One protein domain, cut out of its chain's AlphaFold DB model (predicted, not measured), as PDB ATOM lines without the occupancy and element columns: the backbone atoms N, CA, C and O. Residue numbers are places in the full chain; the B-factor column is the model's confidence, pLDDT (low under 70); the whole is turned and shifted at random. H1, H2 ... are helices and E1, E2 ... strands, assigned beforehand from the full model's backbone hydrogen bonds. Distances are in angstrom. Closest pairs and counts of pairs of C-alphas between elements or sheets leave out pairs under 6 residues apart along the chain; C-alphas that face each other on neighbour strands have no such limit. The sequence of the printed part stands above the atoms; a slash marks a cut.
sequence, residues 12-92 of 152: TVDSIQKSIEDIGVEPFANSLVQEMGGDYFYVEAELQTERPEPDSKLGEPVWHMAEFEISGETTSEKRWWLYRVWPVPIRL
ATOM      1  N   THR A  12     170.811 180.570 182.378       75.19
ATOM      2  CA  THR A  12     170.344 179.244 182.801       75.19
ATOM      3  C   THR A  12     169.028 178.922 182.106       75.19
ATOM      4  O   THR A  12     168.107 179.736 182.165       75.19
ATOM      5  N   VAL A  13     168.938 177.759 181.465       69.50
ATOM      6  CA  VAL A  13     167.766 177.317 180.692       69.50
ATOM      7  C   VAL A  13     167.366 175.884 181.040       69.50
ATOM      8  O   VAL A  13     168.172 175.122 181.563       69.50
ATOM      9  N   ASP A  14     166.128 175.497 180.738       70.00
ATOM     10  CA  ASP A  14     165.687 174.101 180.885       70.00
ATOM     11  C   ASP A  14     166.311 173.201 179.813       70.00
ATOM     12  O   ASP A  14     166.808 172.120 180.110       70.00
ATOM     13  N   SER A  15     166.285 173.672 178.563       80.25
ATOM     14  CA  SER A  15     166.892 173.032 177.400       80.25
ATOM     15  C   SER A  15     167.361 174.105 176.429       80.25
ATOM     16  O   SER A  15     166.597 175.019 176.088       80.25
ATOM     17  N   ILE A  16     168.602 174.001 175.966       78.88
ATOM     18  CA  ILE A  16     169.189 174.995 175.069       78.88
ATOM     19  C   ILE A  16     168.524 175.003 173.693       78.88
ATOM     20  O   ILE A  16     168.267 176.073 173.148       78.88
ATOM     21  N   GLN A  17     168.166 173.825 173.176       82.00
ATOM     22  CA  GLN A  17     167.480 173.680 171.888       82.00
ATOM     23  C   GLN A  17     166.122 174.377 171.920       82.00
ATOM     24  O   GLN A  17     165.877 175.286 171.133       82.00
ATOM     25  N   LYS A  18     165.293 174.037 172.913       76.12
ATOM     26  CA  LYS A  18     163.980 174.658 173.087       76.12
ATOM     27  C   LYS A  18     164.081 176.173 173.294       76.12
ATOM     28  O   LYS A  18     163.288 176.928 172.753       76.12
ATOM     29  N   SER A  19     165.080 176.634 174.044       77.94
ATOM     30  CA  SER A  19     165.255 178.068 174.308       77.94
ATOM     31  C   SER A  19     165.640 178.857 173.055       77.94
ATOM     32  O   SER A  19     165.189 179.989 172.886       77.94
ATOM     33  N   ILE A  20     166.446 178.262 172.169       78.12
ATOM     34  CA  ILE A  20     166.784 178.851 170.869       78.12
ATOM     35  C   ILE A  20     165.553 178.891 169.954       78.12
ATOM     36  O   ILE A  20     165.366 179.881 169.251       78.12
ATOM     37  N   GLU A  21     164.706 177.861 169.975       75.62
ATOM     38  CA  GLU A  21     163.449 177.835 169.212       75.62
ATOM     39  C   GLU A  21     162.441 178.882 169.714       75.62
ATOM     40  O   GLU A  21     161.827 179.579 168.908       75.62
ATOM     41  N   ASP A  22     162.306 179.025 171.035       72.94
ATOM     42  CA  ASP A  22     161.313 179.901 171.664       72.94
ATOM     43  C   ASP A  22     161.706 181.391 171.603       72.94
ATOM     44  O   ASP A  22     160.849 182.258 171.425       72.94
ATOM     45  N   ILE A  23     162.992 181.709 171.800       74.50
ATOM     46  CA  ILE A  23     163.477 183.088 172.021       74.50
ATOM     47  C   ILE A  23     164.395 183.564 170.879       74.50
ATOM     48  O   ILE A  23     164.590 184.766 170.694       74.50
ATOM     49  N   GLY A  24     164.942 182.645 170.085       72.75
ATOM     50  CA  GLY A  24     165.923 182.930 169.040       72.75
ATOM     51  C   GLY A  24     167.374 182.783 169.511       72.75
ATOM     52  O   GLY A  24     167.663 182.625 170.692       72.75
ATOM     53  N   VAL A  25     168.315 182.830 168.562       74.62
ATOM     54  CA  VAL A  25     169.755 182.588 168.804       74.62
ATOM     55  C   VAL A  25     170.457 183.778 169.470       74.62
ATOM     56  O   VAL A  25     171.388 183.582 170.249       74.62
ATOM     57  N   GLU A  26     170.023 185.008 169.176       78.31
ATOM     58  CA  GLU A  26     170.700 186.253 169.578       78.31
ATOM     59  C   GLU A  26     171.047 186.330 171.080       78.31
ATOM     60  O   GLU A  26     172.198 186.649 171.385       78.31
ATOM     61  N   PRO A  27     170.149 185.990 172.028       72.62
ATOM     62  CA  PRO A  27     170.460 186.065 173.457       72.62
ATOM     63  C   PRO A  27     171.578 185.116 173.893       72.62
ATOM     64  O   PRO A  27     172.214 185.350 174.916       72.62
ATOM     65  N   PHE A  28     171.800 184.040 173.141       76.69
ATOM     66  CA  PHE A  28     172.767 182.996 173.464       76.69
ATOM     67  C   PHE A  28     174.064 183.141 172.666       76.69
ATOM     68  O   PHE A  28     175.050 182.484 172.989       76.69
ATOM     69  N   ALA A  29     174.085 183.995 171.640       75.19
ATOM     70  CA  ALA A  29     175.210 184.140 170.730       75.19
ATOM     71  C   ALA A  29     176.525 184.409 171.483       75.19
ATOM     72  O   ALA A  29     176.649 185.362 172.256       75.19
ATOM     73  N   ASN A  30     177.523 183.562 171.226       77.56
ATOM     74  CA  ASN A  30     178.882 183.648 171.768       77.56
ATOM     75  C   ASN A  30     178.932 183.686 173.303       77.56
ATOM     76  O   ASN A  30     179.734 184.409 173.898       77.56
ATOM     77  N   SER A  31     178.058 182.903 173.942       75.00
ATOM     78  CA  SER A  31     177.885 182.881 175.395       75.00
ATOM     79  C   SER A  31     177.932 181.466 175.972       75.00
ATOM     80  O   SER A  31     177.570 180.482 175.325       75.00
ATOM     81  N   LEU A  32     178.381 181.373 177.230       80.50
ATOM     82  CA  LEU A  32     178.275 180.159 178.037       80.50
ATOM     83  C   LEU A  32     176.868 180.080 178.645       80.50
ATOM     84  O   LEU A  32     176.433 180.997 179.345       80.50
ATOM     85  N   VAL A  33     176.188 178.968 178.403       77.81
ATOM     86  CA  VAL A  33     174.827 178.665 178.850       77.81
ATOM     87  C   VAL A  33     174.876 177.450 179.772       77.81
ATOM     88  O   VAL A  33     175.675 176.535 179.569       77.81
ATOM     89  N   GLN A  34     174.039 177.446 180.802       79.00
ATOM     90  CA  GLN A  34     173.886 176.335 181.734       79.00
ATOM     91  C   GLN A  34     172.486 175.736 181.596       79.00
ATOM     92  O   GLN A  34     171.496 176.459 181.691       79.00
ATOM     93  N   GLU A  35     172.378 174.425 181.425       75.06
ATOM     94  CA  GLU A  35     171.093 173.737 181.564       75.06
ATOM     95  C   GLU A  35     170.787 173.460 183.044       75.06
ATOM     96  O   GLU A  35     171.701 173.284 183.859       75.06
ATOM     97  N   MET A  36     169.506 173.394 183.426       62.84
ATOM     98  CA  MET A  36     169.094 173.137 184.818       62.84
ATOM     99  C   MET A  36     169.651 171.822 185.399       62.84
ATOM    100  O   MET A  36     169.755 171.693 186.619       62.84
ATOM    101  N   GLY A  37     170.062 170.874 184.546       67.56
ATOM    102  CA  GLY A  37     170.765 169.643 184.929       67.56
ATOM    103  C   GLY A  37     172.210 169.842 185.414       67.56
ATOM    104  O   GLY A  37     172.790 168.921 185.985       67.56
ATOM    105  N   GLY A  38     172.782 171.038 185.247       68.50
ATOM    106  CA  GLY A  38     174.172 171.347 185.599       68.50
ATOM    107  C   GLY A  38     175.166 171.181 184.447       68.50
ATOM    108  O   GLY A  38     176.356 171.430 184.643       68.50
ATOM    109  N   ASP A  39     174.683 170.801 183.264       76.62
ATOM    110  CA  ASP A  39     175.472 170.743 182.041       76.62
ATOM    111  C   ASP A  39     175.696 172.144 181.468       76.62
ATOM    112  O   ASP A  39     174.856 173.039 181.592       76.62
ATOM    113  N   TYR A  40     176.858 172.341 180.850       82.81
ATOM    114  CA  TYR A  40     177.261 173.623 180.291       82.81
ATOM    115  C   TYR A  40     177.488 173.502 178.800       82.81
ATOM    116  O   TYR A  40     178.096 172.542 178.323       82.81
ATOM    117  N   PHE A  41     177.066 174.534 178.085       84.56
ATOM    118  CA  PHE A  41     177.209 174.617 176.649       84.56
ATOM    119  C   PHE A  41     177.728 175.985 176.235       84.56
ATOM    120  O   PHE A  41     177.359 177.000 176.819       84.56
ATOM    121  N   TYR A  42     178.575 176.021 175.216       88.00
ATOM    122  CA  TYR A  42     178.962 177.260 174.559       88.00
ATOM    123  C   TYR A  42     178.229 177.356 173.228       88.00
ATOM    124  O   TYR A  42     178.360 176.468 172.382       88.00
ATOM    125  N   VAL A  43     177.447 178.418 173.057       81.31
ATOM    126  CA  VAL A  43     176.776 178.698 171.789       81.31
ATOM    127  C   VAL A  43     177.656 179.645 171.009       81.31
ATOM    128  O   VAL A  43     177.842 180.795 171.393       81.31
ATOM    129  N   GLU A  44     178.193 179.170 169.901       83.31
ATOM    130  CA  GLU A  44     178.917 180.012 168.962       83.31
ATOM    131  C   GLU A  44     177.985 180.376 167.826       83.31
ATOM    132  O   GLU A  44     177.364 179.487 167.244       83.31
ATOM    133  N   ALA A  45     177.862 181.668 167.533       83.62
ATOM    134  CA  ALA A  45     176.923 182.142 166.532       83.62
ATOM    135  C   ALA A  45     177.498 183.293 165.702       83.62
ATOM    136  O   ALA A  45     178.133 184.211 166.229       83.62
ATOM    137  N   GLU A  46     177.226 183.248 164.403       83.25
ATOM    138  CA  GLU A  46     177.632 184.231 163.406       83.25
ATOM    139  C   GLU A  46     176.394 184.724 162.648       83.25
ATOM    140  O   GLU A  46     175.578 183.932 162.170       83.25
ATOM    141  N   LEU A  47     176.255 186.045 162.539       81.44
ATOM    142  CA  LEU A  47     175.170 186.679 161.802       81.44
ATOM    143  C   LEU A  47     175.565 186.866 160.332       81.44
ATOM    144  O   LEU A  47     176.602 187.462 160.045       81.44
ATOM    145  N   GLN A  48     174.716 186.411 159.412       78.88
ATOM    146  CA  GLN A  48     174.889 186.544 157.965       78.88
ATOM    147  C   GLN A  48     173.760 187.379 157.348       78.88
ATOM    148  O   GLN A  48     172.584 187.230 157.700       78.88
ATOM    149  N   THR A  49     174.123 188.246 156.402       77.75
ATOM    150  CA  THR A  49     173.193 189.044 155.580       77.75
ATOM    151  C   THR A  49     172.840 188.375 154.259       77.75
ATOM    152  O   THR A  49     171.921 188.821 153.582       77.75
ATOM    153  N   GLU A  50     173.562 187.325 153.880       80.06
ATOM    154  CA  GLU A  50     173.277 186.496 152.715       80.06
ATOM    155  C   GLU A  50     172.973 185.081 153.195       80.06
ATOM    156  O   GLU A  50     173.596 184.593 154.142       80.06
ATOM    157  N   ARG A  51     171.990 184.423 152.569       78.31
ATOM    158  CA  ARG A  51     171.641 183.053 152.937       78.31
ATOM    159  C   ARG A  51     172.830 182.147 152.604       78.31
ATOM    160  O   ARG A  51     173.183 182.055 151.429       78.31
ATOM    161  N   PRO A  52     173.421 181.458 153.592       68.75
ATOM    162  CA  PRO A  52     174.539 180.568 153.334       68.75
ATOM    163  C   PRO A  52     174.094 179.418 152.426       68.75
ATOM    164  O   PRO A  52     173.015 178.844 152.609       68.75
ATOM    165  N   GLU A  53     174.920 179.098 151.430       69.69
ATOM    166  CA  GLU A  53     174.699 177.932 150.578       69.69
ATOM    167  C   GLU A  53     174.783 176.642 151.415       69.69
ATOM    168  O   GLU A  53     175.583 176.581 152.355       69.69
ATOM    169  N   PRO A  54     174.003 175.595 151.079       60.94
ATOM    170  CA  PRO A  54     173.961 174.339 151.834       60.94
ATOM    171  C   PRO A  54     175.315 173.635 152.013       60.94
ATOM    172  O   PRO A  54     175.431 172.788 152.887       60.94
ATOM    173  N   ASP A  55     176.337 173.984 151.227       54.00
ATOM    174  CA  ASP A  55     177.582 173.211 151.154       54.00
ATOM    175  C   ASP A  55     178.853 173.986 151.553       54.00
ATOM    176  O   ASP A  55     179.902 173.370 151.730       54.00
ATOM    177  N   SER A  56     178.816 175.313 151.752       53.62
ATOM    178  CA  SER A  56     180.061 176.091 151.943       53.62
ATOM    179  C   SER A  56     180.535 176.230 153.398       53.62
ATOM    180  O   SER A  56     181.723 176.449 153.634       53.62
ATOM    181  N   LYS A  57     179.641 176.069 154.388       53.25
ATOM    182  CA  LYS A  57     179.962 176.151 155.835       53.25
ATOM    183  C   LYS A  57     179.556 174.914 156.652       53.25
ATOM    184  O   LYS A  57     179.796 174.871 157.855       53.25
ATOM    185  N   LEU A  58     178.954 173.905 156.021       58.66
ATOM    186  CA  LEU A  58     178.360 172.735 156.690       58.66
ATOM    187  C   LEU A  58     179.311 171.526 156.833       58.66
ATOM    188  O   LEU A  58     178.913 170.483 157.350       58.66
ATOM    189  N   GLY A  59     180.583 171.670 156.444       51.91
ATOM    190  CA  GLY A  59     181.623 170.651 156.622       51.91
ATOM    191  C   GLY A  59     182.264 170.672 158.016       51.91
ATOM    192  O   GLY A  59     183.282 171.327 158.193       51.91
ATOM    193  N   GLU A  60     181.663 169.929 158.955       48.31
ATOM    194  CA  GLU A  60     182.082 169.620 160.345       48.31
ATOM    195  C   GLU A  60     182.351 170.785 161.343       48.31
ATOM    196  O   GLU A  60     183.056 171.744 161.030       48.31
ATOM    197  N   PRO A  61     181.917 170.679 162.623       54.81
ATOM    198  CA  PRO A  61     180.739 169.981 163.136       54.81
ATOM    199  C   PRO A  61     179.484 170.828 162.877       54.81
ATOM    200  O   PRO A  61     179.527 172.054 162.886       54.81
ATOM    201  N   VAL A  62     178.381 170.133 162.607       67.25
ATOM    202  CA  VAL A  62     177.139 170.622 161.988       67.25
ATOM    203  C   VAL A  62     176.680 171.990 162.518       67.25
ATOM    204  O   VAL A  62     176.201 172.109 163.643       67.25
ATOM    205  N   TRP A  63     176.808 173.025 161.685       72.94
ATOM    206  CA  TRP A  63     176.204 174.333 161.933       72.94
ATOM    207  C   TRP A  63     174.691 174.264 161.708       72.94
ATOM    208  O   TRP A  63     174.218 173.718 160.713       72.94
ATOM    209  N   HIS A  64     173.928 174.859 162.615       81.75
ATOM    210  CA  HIS A  64     172.488 175.041 162.491       81.75
ATOM    211  C   HIS A  64     172.181 176.449 161.977       81.75
ATOM    212  O   HIS A  64     172.894 177.404 162.285       81.75
ATOM    213  N   MET A  65     171.109 176.582 161.197       83.00
ATOM    214  CA  MET A  65     170.666 177.861 160.646       83.00
ATOM    215  C   MET A  65     169.322 178.258 161.256       83.00
ATOM    216  O   MET A  65     168.378 177.470 161.226       83.00
ATOM    217  N   ALA A  66     169.229 179.485 161.761       77.31
ATOM    218  CA  ALA A  66     167.977 180.105 162.182       77.31
ATOM    219  C   ALA A  66     167.732 181.380 161.362       77.31
ATOM    220  O   ALA A  66     168.576 182.275 161.319       77.31
ATOM    221  N   GLU A  67     166.590 181.446 160.679       75.56
ATOM    222  CA  GLU A  67     166.150 182.635 159.942       75.56
ATOM    223  C   GLU A  67     165.447 183.601 160.895       75.56
ATOM    224  O   GLU A  67     164.663 183.180 161.745       75.56
ATOM    225  N   PHE A  68     165.697 184.897 160.728       71.88
ATOM    226  CA  PHE A  68     164.878 185.922 161.357       71.88
ATOM    227  C   PHE A  68     164.660 187.101 160.411       71.88
ATOM    228  O   PHE A  68     165.511 187.455 159.591       71.88
ATOM    229  N   GLU A  69     163.486 187.704 160.532       65.19
ATOM    230  CA  GLU A  69     163.085 188.865 159.752       65.19
ATOM    231  C   GLU A  69     163.189 190.110 160.630       65.19
ATOM    232  O   GLU A  69     162.588 190.178 161.704       65.19
ATOM    233  N   ILE A  70     163.955 191.104 160.180       59.75
ATOM    234  CA  ILE A  70     163.904 192.437 160.778       59.75
ATOM    235  C   ILE A  70     162.862 193.225 159.989       59.75
ATOM    236  O   ILE A  70     163.133 193.706 158.888       59.75
ATOM    237  N   SER A  71     161.663 193.355 160.552       53.75
ATOM    238  CA  SER A  71     160.633 194.238 160.009       53.75
ATOM    239  C   SER A  71     160.898 195.680 160.460       53.75
ATOM    240  O   SER A  71     160.673 196.019 161.626       53.75
ATOM    241  N   GLY A  72     161.387 196.529 159.553       54.59
ATOM    242  CA  GLY A  72     161.327 197.987 159.698       54.59
ATOM    243  C   GLY A  72     160.041 198.561 159.088       54.59
ATOM    244  O   GLY A  72     159.333 197.866 158.365       54.59
ATOM    245  N   GLU A  73     159.744 199.843 159.333       48.59
ATOM    246  CA  GLU A  73     158.549 200.522 158.785       48.59
ATOM    247  C   GLU A  73     158.521 200.594 157.240       48.59
ATOM    248  O   GLU A  73     157.465 200.832 156.659       48.59
ATOM    249  N   THR A  74     159.656 200.381 156.562       52.41
ATOM    250  CA  THR A  74     159.786 200.551 155.101       52.41
ATOM    251  C   THR A  74     160.541 199.438 154.365       52.41
ATOM    252  O   THR A  74     160.444 199.373 153.141       52.41
ATOM    253  N   THR A  75     161.239 198.533 155.058       53.72
ATOM    254  CA  THR A  75     161.959 197.401 154.443       53.72
ATOM    255  C   THR A  75     161.963 196.174 155.359       53.72
ATOM    256  O   THR A  75     162.216 196.280 156.560       53.72
ATOM    257  N   SER A  76     161.695 194.999 154.780       58.50
ATOM    258  CA  SER A  76     161.904 193.690 155.410       58.50
ATOM    259  C   SER A  76     163.265 193.145 154.973       58.50
ATOM    260  O   SER A  76     163.425 192.717 153.825       58.50
ATOM    261  N   GLU A  77     164.255 193.173 155.861       68.50
ATOM    262  CA  GLU A  77     165.540 192.509 155.623       68.50
ATOM    263  C   GLU A  77     165.535 191.139 156.302       68.50
ATOM    264  O   GLU A  77     165.317 191.028 157.513       68.50
ATOM    265  N   LYS A  78     165.798 190.087 155.522       72.88
ATOM    266  CA  LYS A  78     166.023 188.741 156.055       72.88
ATOM    267  C   LYS A  78     167.473 188.602 156.489       72.88
ATOM    268  O   LYS A  78     168.379 189.015 155.765       72.88
ATOM    269  N   ARG A  79     167.688 188.009 157.658       76.44
ATOM    270  CA  ARG A  79     169.015 187.679 158.176       76.44
ATOM    271  C   ARG A  79     169.042 186.244 158.680       76.44
ATOM    272  O   ARG A  79     168.012 185.674 159.042       76.44
ATOM    273  N   TRP A  80     170.237 185.666 158.705       80.88
ATOM    274  CA  TRP A  80     170.442 184.271 159.081       80.88
ATOM    275  C   TRP A  80     171.482 184.174 160.186       80.88
ATOM    276  O   TRP A  80     172.607 184.646 160.040       80.88
ATOM    277  N   TRP A  81     171.108 183.542 161.291       80.69
ATOM    278  CA  TRP A  81     172.055 183.087 162.297       80.69
ATOM    279  C   TRP A  81     172.575 181.712 161.904       80.69
ATOM    280  O   TRP A  81     171.792 180.775 161.746       80.69
ATOM    281  N   LEU A  82     173.890 181.589 161.793       83.50
ATOM    282  CA  LEU A  82     174.576 180.306 161.818       83.50
ATOM    283  C   LEU A  82     175.056 180.074 163.240       83.50
ATOM    284  O   LEU A  82     175.774 180.917 163.770       83.50
ATOM    285  N   TYR A  83     174.669 178.967 163.866       83.31
ATOM    286  CA  TYR A  83     175.101 178.658 165.224       83.31
ATOM    287  C   TYR A  83     175.484 177.197 165.430       83.31
ATOM    288  O   TYR A  83     175.031 176.302 164.719       83.31
ATOM    289  N   ARG A  84     176.315 176.957 166.440       85.25
ATOM    290  CA  ARG A  84     176.691 175.626 166.915       85.25
ATOM    291  C   ARG A  84     176.718 175.606 168.434       85.25
ATOM    292  O   ARG A  84     177.090 176.591 169.072       85.25
ATOM    293  N   VAL A  85     176.309 174.479 169.003       85.00
ATOM    294  CA  VAL A  85     176.241 174.276 170.450       85.00
ATOM    295  C   VAL A  85     177.298 173.261 170.850       85.00
ATOM    296  O   VAL A  85     177.268 172.111 170.415       85.00
ATOM    297  N   TRP A  86     178.230 173.690 171.692       86.81
ATOM    298  CA  TRP A  86     179.336 172.861 172.146       86.81
ATOM    299  C   TRP A  86     179.142 172.435 173.588       86.81
ATOM    300  O   TRP A  86     179.006 173.316 174.436       86.81
ATOM    301  N   PRO A  87     179.206 171.136 173.915       87.38
ATOM    302  CA  PRO A  87     179.294 170.725 175.305       87.38
ATOM    303  C   PRO A  87     180.610 171.229 175.905       87.38
ATOM    304  O   PRO A  87     181.685 171.074 175.321       87.38
ATOM    305  N   VAL A  88     180.532 171.822 177.092       81.50
ATOM    306  CA  VAL A  88     181.687 172.327 177.832       81.50
ATOM    307  C   VAL A  88     181.878 171.463 179.075       81.50
ATOM    308  O   VAL A  88     180.989 171.408 179.926       81.50
ATOM    309  N   PRO A  89     183.042 170.808 179.246       83.50
ATOM    310  CA  PRO A  89     183.325 170.053 180.459       83.50
ATOM    311  C   PRO A  89     183.170 170.923 181.710       83.50
ATOM    312  O   PRO A  89     183.704 172.032 181.766       83.50
ATOM    313  N   ILE A  90     182.518 170.393 182.749       73.94
ATOM    314  CA  ILE A  90     182.168 171.147 183.965       73.94
ATOM    315  C   ILE A  90     183.355 171.892 184.595       73.94
ATOM    316  O   ILE A  90     183.206 173.026 185.035       73.94
ATOM    317  N   ARG A  91     184.560 171.301 184.585       68.31
ATOM    318  CA  ARG A  91     185.778 171.940 185.118       68.31
ATOM    319  C   ARG A  91     186.171 173.192 184.336       68.31
ATOM    320  O   ARG A  91     186.605 174.173 184.932       68.31
ATOM    321  N   LEU A  92     186.023 173.152 183.012       69.75
ATOM    322  CA  LEU A  92     186.314 174.284 182.140       69.75
ATOM    323  C   LEU A  92     185.240 175.362 182.291       69.75
ATOM    324  O   LEU A  92     185.578 176.534 182.428       69.75
TER     325      LEU A  92
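Overview. This is residues 12 to 92 of the 152 residues of an uncharacterized protein of viral metagenome (UniProt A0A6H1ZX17). One strongly twisted sheet of two hairpins, E1 with E2 and E3 with E4, curls like part of a barrel, and the short helix H1 sits beside its strands. The tip of the hairpin E3 and E4, residues 71 to 76, sticks out at one end. The printed part has 81 residues with one named helix and four named strands, along the chain H1 E1 E2 E3 E4; the antiparallel sheet has the order E1 E2 E4 E3, and the class is mostly strand. The whole is only just loose, close to compact, with a radius of gyration of the C-alphas of 14.2 A, and only just flat, spanning 47 by 31 by 17 A.

Along the chain. H1, residues 16 to 23, begins at C-alpha 16 (169.189, 174.995, 175.069). E1 is residues 31 to 35, and E2 is residues 40 to 48, 25.9 A long. E3, residues 64 to 71, measures 22.7 A. E4, residues 76 to 88, measures 36.7 A and ends at C-alpha 88 (181.687, 172.327, 177.832).

Arrangement. H1 is on the sheet, at the sheet's level, with a height of 1.7 A; every O i to N i+4 pair in it is within hydrogen-bond range. Its closest C-alpha pair with E1 is Ile 16 and Glu 35, 6.9 A. Within hydrogen-bond range are N 33 and O 41 of E1 and E2, 2.8 A, N 44 and O 84 of E2 and E4, 2.9 A, and N 66 and O 81 of E3 and E4, 2.9 A. The edge strands E1 and E3 are apart.

Size, cuts and confidence. The farthest C-alphas, of Thr 74 and Arg 91, are 48.9 A apart. The printed part has no cut. The link from E2 to E3, residues 49 to 63, is long. Mean pLDDT of the printed part is 72.9, with residues 52 to 62 and 69 to 77 among those under 70.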